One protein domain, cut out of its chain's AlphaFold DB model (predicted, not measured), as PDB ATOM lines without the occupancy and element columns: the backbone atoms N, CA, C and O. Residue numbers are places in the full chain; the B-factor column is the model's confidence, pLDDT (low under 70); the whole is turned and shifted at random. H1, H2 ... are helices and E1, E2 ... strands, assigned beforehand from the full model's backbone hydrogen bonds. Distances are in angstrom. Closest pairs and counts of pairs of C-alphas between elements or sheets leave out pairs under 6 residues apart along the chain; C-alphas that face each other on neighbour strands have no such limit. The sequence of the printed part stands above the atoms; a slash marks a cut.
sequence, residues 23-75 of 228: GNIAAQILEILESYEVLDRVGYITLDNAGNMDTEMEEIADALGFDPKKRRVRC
ATOM      1  N   GLY A  23     -21.424  20.012  -9.665       90.69
ATOM      2  CA  GLY A  23     -20.993  21.395  -9.911       90.69
ATOM      3  C   GLY A  23     -19.592  21.721  -9.378       90.69
ATOM      4  O   GLY A  23     -18.813  22.377 -10.064       90.69
ATOM      5  N   ASN A  24     -19.215  21.215  -8.197       91.25
ATOM      6  CA  ASN A  24     -17.863  21.440  -7.665       91.25
ATOM      7  C   ASN A  24     -16.799  20.718  -8.504       91.25
ATOM      8  O   ASN A  24     -15.710  21.251  -8.712       91.25
ATOM      9  N   ILE A  25     -17.117  19.515  -8.991       92.06
ATOM     10  CA  ILE A  25     -16.230  18.747  -9.872       92.06
ATOM     11  C   ILE A  25     -16.089  19.464 -11.222       92.06
ATOM     12  O   ILE A  25     -14.969  19.679 -11.684       92.06
ATOM     13  N   ALA A  26     -17.205  19.911 -11.804       93.62
ATOM     14  CA  ALA A  26     -17.231  20.660 -13.055       93.62
ATOM     15  C   ALA A  26     -16.392  21.940 -12.976       93.62
ATOM     16  O   ALA A  26     -15.567  22.179 -13.854       93.62
ATOM     17  N   ALA A  27     -16.533  22.718 -11.898       93.56
ATOM     18  CA  ALA A  27     -15.758  23.938 -11.688       93.56
ATOM     19  C   ALA A  27     -14.243  23.675 -11.699       93.56
ATOM     20  O   ALA A  27     -13.500  24.391 -12.365       93.56
ATOM     21  N   GLN A  28     -13.786  22.617 -11.023       94.50
ATOM     22  CA  GLN A  28     -12.368  22.241 -11.019       94.50
ATOM     23  C   GLN A  28     -11.879  21.770 -12.393       94.50
ATOM     24  O   GLN A  28     -10.764  22.094 -12.799       94.50
ATOM     25  N   ILE A  29     -12.698  21.018 -13.132       94.31
ATOM     26  CA  ILE A  29     -12.349  20.594 -14.493       94.31
ATOM     27  C   ILE A  29     -12.240  21.806 -15.421       94.31
ATOM     28  O   ILE A  29     -11.281  21.891 -16.184       94.31
ATOM     29  N   LEU A  30     -13.182  22.747 -15.343       95.50
ATOM     30  CA  LEU A  30     -13.167  23.969 -16.144       95.50
ATOM     31  C   LEU A  30     -11.943  24.837 -15.829       95.50
ATOM     32  O   LEU A  30     -11.279  25.268 -16.765       95.50
ATOM     33  N   GLU A  31     -11.585  25.005 -14.552       95.62
ATOM     34  CA  GLU A  31     -10.372  25.725 -14.128       95.62
ATOM     35  C   GLU A  31      -9.098  25.095 -14.721       95.62
ATOM     36  O   GLU A  31      -8.231  25.792 -15.251       95.62
ATOM     37  N   ILE A  32      -9.001  23.759 -14.714       96.12
ATOM     38  CA  ILE A  32      -7.885  23.048 -15.354       96.12
ATOM     39  C   ILE A  32      -7.884  23.318 -16.862       96.12
ATOM     40  O   ILE A  32      -6.859  23.719 -17.406       96.12
ATOM     41  N   LEU A  33      -9.008  23.124 -17.552       95.94
ATOM     42  CA  LEU A  33      -9.090  23.326 -19.003       95.94
ATOM     43  C   LEU A  33      -8.780  24.774 -19.414       95.94
ATOM     44  O   LEU A  33      -8.150  24.983 -20.453       95.94
ATOM     45  N   GLU A  34      -9.190  25.752 -18.605       96.50
ATOM     46  CA  GLU A  34      -8.875  27.169 -18.781       96.50
ATOM     47  C   GLU A  34      -7.375  27.428 -18.607       96.50
ATOM     48  O   GLU A  34      -6.765  28.039 -19.480       96.50
ATOM     49  N   SER A  35      -6.752  26.887 -17.553       96.81
ATOM     50  CA  SER A  35      -5.313  27.057 -17.289       96.81
ATOM     51  C   SER A  35      -4.405  26.523 -18.406       96.81
ATOM     52  O   SER A  35      -3.279  26.990 -18.572       96.81
ATOM     53  N   TYR A  36      -4.900  25.553 -19.181       96.06
ATOM     54  CA  TYR A  36      -4.215  24.987 -20.343       96.06
ATOM     55  C   TYR A  36      -4.686  25.579 -21.680       96.06
ATOM     56  O   TYR A  36      -4.180  25.159 -22.719       96.06
ATOM     57  N   GLU A  37      -5.631  26.524 -21.672       96.31
ATOM     58  CA  GLU A  37      -6.191  27.173 -22.865       96.31
ATOM     59  C   GLU A  37      -6.775  26.166 -23.882       96.31
ATOM     60  O   GLU A  37      -6.549  26.255 -25.090       96.31
ATOM     61  N   VAL A  38      -7.512  25.159 -23.389       95.31
ATOM     62  CA  VAL A  38      -8.082  24.072 -24.216       95.31
ATOM     63  C   VAL A  38      -9.601  23.919 -24.107       95.31
ATOM     64  O   VAL A  38     -10.146  22.918 -24.575       95.31
ATOM     65  N   LEU A  39     -10.303  24.889 -23.514       93.75
ATOM     66  CA  LEU A  39     -11.768  24.868 -23.375       93.75
ATOM     67  C   LEU A  39     -12.478  24.643 -24.726       93.75
ATOM     68  O   LEU A  39     -13.404  23.839 -24.822       93.75
ATOM     69  N   ASP A  40     -11.993  25.277 -25.795       92.12
ATOM     70  CA  ASP A  40     -12.527  25.178 -27.159       92.12
ATOM     71  C   ASP A  40     -12.147  23.873 -27.886       92.12
ATOM     72  O   ASP A  40     -12.670  23.577 -28.963       92.12
ATOM     73  N   ARG A  41     -11.263  23.055 -27.296       92.25
ATOM     74  CA  ARG A  41     -10.737  21.812 -27.891       92.25
ATOM     75  C   ARG A  41     -11.342  20.541 -27.297       92.25
ATOM     76  O   ARG A  41     -10.939  19.434 -27.663       92.25
ATOM     77  N   VAL A  42     -12.316  20.668 -26.397       93.31
ATOM     78  CA  VAL A  42     -12.974  19.523 -25.757       93.31
ATOM     79  C   VAL A  42     -13.943  18.838 -26.727       93.31
ATOM     80  O   VAL A  42     -15.009  19.358 -27.063       93.31
ATOM     81  N   GLY A  43     -13.576  17.631 -27.164       92.94
ATOM     82  CA  GLY A  43     -14.397  16.811 -28.059       92.94
ATOM     83  C   GLY A  43     -15.462  15.988 -27.331       92.94
ATOM     84  O   GLY A  43     -16.655  16.166 -27.561       92.94
ATOM     85  N   TYR A  44     -15.029  15.078 -26.458       93.81
ATOM     86  CA  TYR A  44     -15.898  14.160 -25.717       93.81
ATOM     87  C   TYR A  44     -15.433  14.043 -24.273       93.81
ATOM     88  O   TYR A  44     -14.235  14.100 -23.998       93.81
ATOM     89  N   ILE A  45     -16.380  13.810 -23.368       93.06
ATOM     90  CA  ILE A  45     -16.107  13.642 -21.939       93.06
ATOM     91  C   ILE A  45     -16.549  12.244 -21.528       93.06
ATOM     92  O   ILE A  45     -17.685  11.842 -21.779       93.06
ATOM     93  N   THR A  46     -15.636  11.487 -20.914       93.19
ATOM     94  CA  THR A  46     -15.943  10.172 -20.342       93.19
ATOM     95  C   THR A  46     -16.004  10.281 -18.827       93.19
ATOM     96  O   THR A  46     -14.977  10.519 -18.201       93.19
ATOM     97  N   LEU A  47     -17.188  10.065 -18.254       88.81
ATOM     98  CA  LEU A  47     -17.417  10.060 -16.806       88.81
ATOM     99  C   LEU A  47     -17.900   8.682 -16.355       88.81
ATOM    100  O   LEU A  47     -18.367   7.870 -17.169       88.81
ATOM    101  N   ASP A  48     -17.802   8.410 -15.055       83.69
ATOM    102  CA  ASP A  48     -18.483   7.252 -14.492       83.69
ATOM    103  C   ASP A  48     -20.021   7.436 -14.528       83.69
ATOM    104  O   ASP A  48     -20.560   8.435 -15.019       83.69
ATOM    105  N   ASN A  49     -20.750   6.398 -14.116       80.81
ATOM    106  CA  ASN A  49     -22.210   6.370 -14.217       80.81
ATOM    107  C   ASN A  49     -22.912   6.768 -12.911       80.81
ATOM    108  O   ASN A  49     -24.091   6.452 -12.756       80.81
ATOM    109  N   ALA A  50     -22.217   7.404 -11.968       79.00
ATOM    110  CA  ALA A  50     -22.838   7.922 -10.759       79.00
ATOM    111  C   ALA A  50     -23.752   9.117 -11.079       79.00
ATOM    112  O   ALA A  50     -23.530   9.860 -12.035       79.00
ATOM    113  N   GLY A  51     -24.803   9.303 -10.273       75.19
ATOM    114  CA  GLY A  51     -25.814  10.336 -10.527       75.19
ATOM    115  C   GLY A  51     -25.257  11.763 -10.479       75.19
ATOM    116  O   GLY A  51     -25.668  12.608 -11.263       75.19
ATOM    117  N   ASN A  52     -24.265  12.033  -9.627       78.50
ATOM    118  CA  ASN A  52     -23.602  13.341  -9.567       78.50
ATOM    119  C   ASN A  52     -22.793  13.672 -10.837       78.50
ATOM    120  O   ASN A  52     -22.602  14.853 -11.123       78.50
ATOM    121  N   MET A  53     -22.383  12.668 -11.623       84.62
ATOM    122  CA  MET A  53     -21.737  12.870 -12.927       84.62
ATOM    123  C   MET A  53     -22.724  13.335 -14.003       84.62
ATOM    124  O   MET A  53     -22.307  13.830 -15.048       84.62
ATOM    125  N   ASP A  54     -24.033  13.133 -13.802       86.44
ATOM    126  CA  ASP A  54     -25.045  13.697 -14.698       86.44
ATOM    127  C   ASP A  54     -25.049  15.227 -14.559       86.44
ATOM    128  O   ASP A  54     -24.903  15.920 -15.561       86.44
ATOM    129  N   THR A  55     -25.087  15.734 -13.322       88.81
ATOM    130  CA  THR A  55     -25.002  17.172 -13.024       88.81
ATOM    131  C   THR A  55     -23.668  17.774 -13.457       88.81
ATOM    132  O   THR A  55     -23.650  18.834 -14.065       88.81
ATOM    133  N   GLU A  56     -22.544  17.101 -13.193       90.38
ATOM    134  CA  GLU A  56     -21.225  17.561 -13.656       90.38
ATOM    135  C   GLU A  56     -21.189  17.753 -15.179       90.38
ATOM    136  O   GLU A  56     -20.702  18.767 -15.674       90.38
ATOM    137  N   MET A  57     -21.727  16.783 -15.925       93.75
ATOM    138  CA  MET A  57     -21.763  16.855 -17.379       93.75
ATOM    139  C   MET A  57     -22.596  18.041 -17.872       93.75
ATOM    140  O   MET A  57     -22.210  18.667 -18.856       93.75
ATOM    141  N   GLU A  58     -23.736  18.316 -17.235       92.94
ATOM    142  CA  GLU A  58     -24.602  19.450 -17.581       92.94
ATOM    143  C   GLU A  58     -23.878  20.782 -17.361       92.94
ATOM    144  O   GLU A  58     -23.796  21.581 -18.287       92.94
ATOM    145  N   GLU A  59     -23.236  20.962 -16.207       94.06
ATOM    146  CA  GLU A  59     -22.486  22.181 -15.868       94.06
ATOM    147  C   GLU A  59     -21.328  22.446 -16.848       94.06
ATOM    148  O   GLU A  59     -21.143  23.564 -17.332       94.06
ATOM    149  N   ILE A  60     -20.561  21.407 -17.208       94.56
ATOM    150  CA  ILE A  60     -19.484  21.543 -18.202       94.56
ATOM    151  C   ILE A  60     -20.061  21.852 -19.590       94.56
ATOM    152  O   ILE A  60     -19.489  22.644 -20.339       94.56
ATOM    153  N   ALA A  61     -21.173  21.216 -19.958       93.94
ATOM    154  CA  ALA A  61     -21.804  21.410 -21.257       93.94
ATOM    155  C   ALA A  61     -22.356  22.824 -21.430       93.94
ATOM    156  O   ALA A  61     -22.182  23.406 -22.503       93.94
ATOM    157  N   ASP A  62     -22.954  23.379 -20.377       94.00
ATOM    158  CA  ASP A  62     -23.452  24.750 -20.343       94.00
ATOM    159  C   ASP A  62     -22.296  25.752 -20.472       94.00
ATOM    160  O   ASP A  62     -22.358  26.658 -21.305       94.00
ATOM    161  N   ALA A  63     -21.196  25.541 -19.737       93.50
ATOM    162  CA  ALA A  63     -20.003  26.387 -19.821       93.50
ATOM    163  C   ALA A  63     -19.324  26.344 -21.203       93.50
ATOM    164  O   ALA A  63     -18.793  27.351 -21.672       93.50
ATOM    165  N   LEU A  64     -19.342  25.185 -21.868       94.12
ATOM    166  CA  LEU A  64     -18.689  24.966 -23.165       94.12
ATOM    167  C   LEU A  64     -19.641  25.081 -24.369       94.12
ATOM    168  O   LEU A  64     -19.211  24.920 -25.514       94.12
ATOM    169  N   GLY A  65     -20.926  25.356 -24.137       93.75
ATOM    170  CA  GLY A  65     -21.931  25.578 -25.177       93.75
ATOM    171  C   GLY A  65     -22.206  24.364 -26.071       93.75
ATOM    172  O   GLY A  65     -22.427  24.525 -27.275       93.75
ATOM    173  N   PHE A  66     -22.180  23.142 -25.529       93.44
ATOM    174  CA  PHE A  66     -22.466  21.926 -26.299       93.44
ATOM    175  C   PHE A  66     -23.630  21.106 -25.734       93.44
ATOM    176  O   PHE A  66     -24.039  21.260 -24.596       93.44
ATOM    177  N   ASP A  67     -24.152  20.169 -26.533       92.38
ATOM    178  CA  ASP A  67     -25.186  19.228 -26.085       92.38
ATOM    179  C   ASP A  67     -24.561  18.085 -25.249       92.38
ATOM    180  O   ASP A  67     -23.805  17.269 -25.808       92.38
ATOM    181  N   PRO A  68     -24.876  17.968 -23.943       91.56
ATOM    182  CA  PRO A  68     -24.284  16.952 -23.076       91.56
ATOM    183  C   PRO A  68     -24.611  15.530 -23.541       91.56
ATOM    184  O   PRO A  68     -23.777  14.633 -23.419       91.56
ATOM    185  N   LYS A  69     -25.781  15.296 -24.150       89.44
ATOM    186  CA  LYS A  69     -26.197  13.956 -24.600       89.44
ATOM    187  C   LYS A  69     -25.402  13.474 -25.810       89.44
ATOM    188  O   LYS A  69     -25.264  12.269 -25.999       89.44
ATOM    189  N   LYS A  70     -24.879  14.397 -26.622       92.62
ATOM    190  CA  LYS A  70     -24.087  14.074 -27.822       92.62
ATOM    191  C   LYS A  70     -22.597  13.914 -27.534       92.62
ATOM    192  O   LYS A  70     -21.922  13.219 -28.289       92.62
ATOM    193  N   ARG A  71     -22.082  14.565 -26.483       92.44
ATOM    194  CA  ARG A  71     -20.642  14.584 -26.158       92.44
ATOM    195  C   ARG A  71     -20.253  13.781 -24.919       92.44
ATOM    196  O   ARG A  71     -19.062  13.588 -24.675       92.44
ATOM    197  N   ARG A  72     -21.224  13.260 -24.166       91.69
ATOM    198  CA  ARG A  72     -20.959  12.361 -23.044       91.69
ATOM    199  C   ARG A  72     -20.771  10.920 -23.499       91.69
ATOM    200  O   ARG A  72     -21.646  10.327 -24.128       91.69
ATOM    201  N   VAL A  73     -19.674  10.321 -23.059       91.88
ATOM    202  CA  VAL A  73     -19.397   8.889 -23.161       91.88
ATOM    203  C   VAL A  73     -19.501   8.272 -21.766       91.88
ATOM    204  O   VAL A  73     -18.944   8.776 -20.794       91.88
ATOM    205  N   ARG A  74     -20.243   7.171 -21.644       87.62
ATOM    206  CA  ARG A  74     -20.365   6.427 -20.382       87.62
ATOM    207  C   ARG A  74     -19.130   5.546 -20.190       87.62
ATOM    208  O   ARG A  74     -18.685   4.893 -21.134       87.62
ATOM    209  N   CYS A  75     -18.588   5.486 -18.975       90.75
ATOM    210  CA  CYS A  75     -17.436   4.635 -18.686       90.75
ATOM    211  C   CYS A  75     -17.777   3.147 -18.881       90.75
ATOM    212  O   CYS A  75     -18.505   2.545 -18.087       90.75
TER     213      CYS A  75
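Overview. This is residues 23 to 75 of the 228 residues of an uncharacterized protein of Fusarium oxysporum f. sp. cepae (UniProt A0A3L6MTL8). What shape do these atoms make? Two helices, H1 and H2, pack side by side at a steep tilt, and a small pair of parallel strands, E1 and E2, lies near residues 53 to 61 of H2. Residues 36 to 44 fold back from the end of H1 to E1, and the short helix H3 leads straight into E2. What are its make-up and size? The printed part has 53 residues, with three named helices and two named strands that follow each other along the chain as H1, E1, H2, H3, E2, and its class is mostly helix. It is compact, with a radius of gyration of the C-alphas of 10.3 A and spans of 28 by 22 by 18 A.

Along the chain. Where do the helices run? H1 is residues 23 to 35, 18.2 A long, from C-alpha 23 at (-20.993, 21.395, -9.911). H2 is residues 52 to 64, 18.6 A, and H3 residues 68 to 71. Where are the strands? E1 is residues 45 to 47, and E2, residues 72 to 74, ends at C-alpha 74 at (-20.365, 6.427, -20.382).

Arrangement. How does H1 meet H2? They touch, running the same way at a steep tilt of 40 degrees; the closest C-alphas, of Ala 26 and Glu 56, are 5.1 A apart. H2 does this with residues 55 to 60 alone. Where is H3? H2, with residues 57 to 61 alone, and H3 only just touch, with 3 pairs of C-alphas within 8 A; the closest, of Ala 61 and Pro 68, are 5.4 A apart. H1 and H3 are apart. How do the strands pair? E1 and E2 are parallel at 35 degrees, with N 73 and O 45 within hydrogen-bond range at 2.8 A. With H2 and H3 they form a strand-helix-strand unit, parallel neighbour strands with helices between them along the chain, and its crossover is right-handed. What of the helix backbones? Each O i to N i+4 pair in H1 and H2 is within hydrogen-bond range; H3 is too short for one.

Size, cuts and confidence. How far does it reach? The two C-alphas farthest apart, of Glu 37 and Gly 51, are 28.6 A apart. Is anything broken, long or uncertain? The printed part has no cut and no long link, and no printed residue is under 70 in pLDDT.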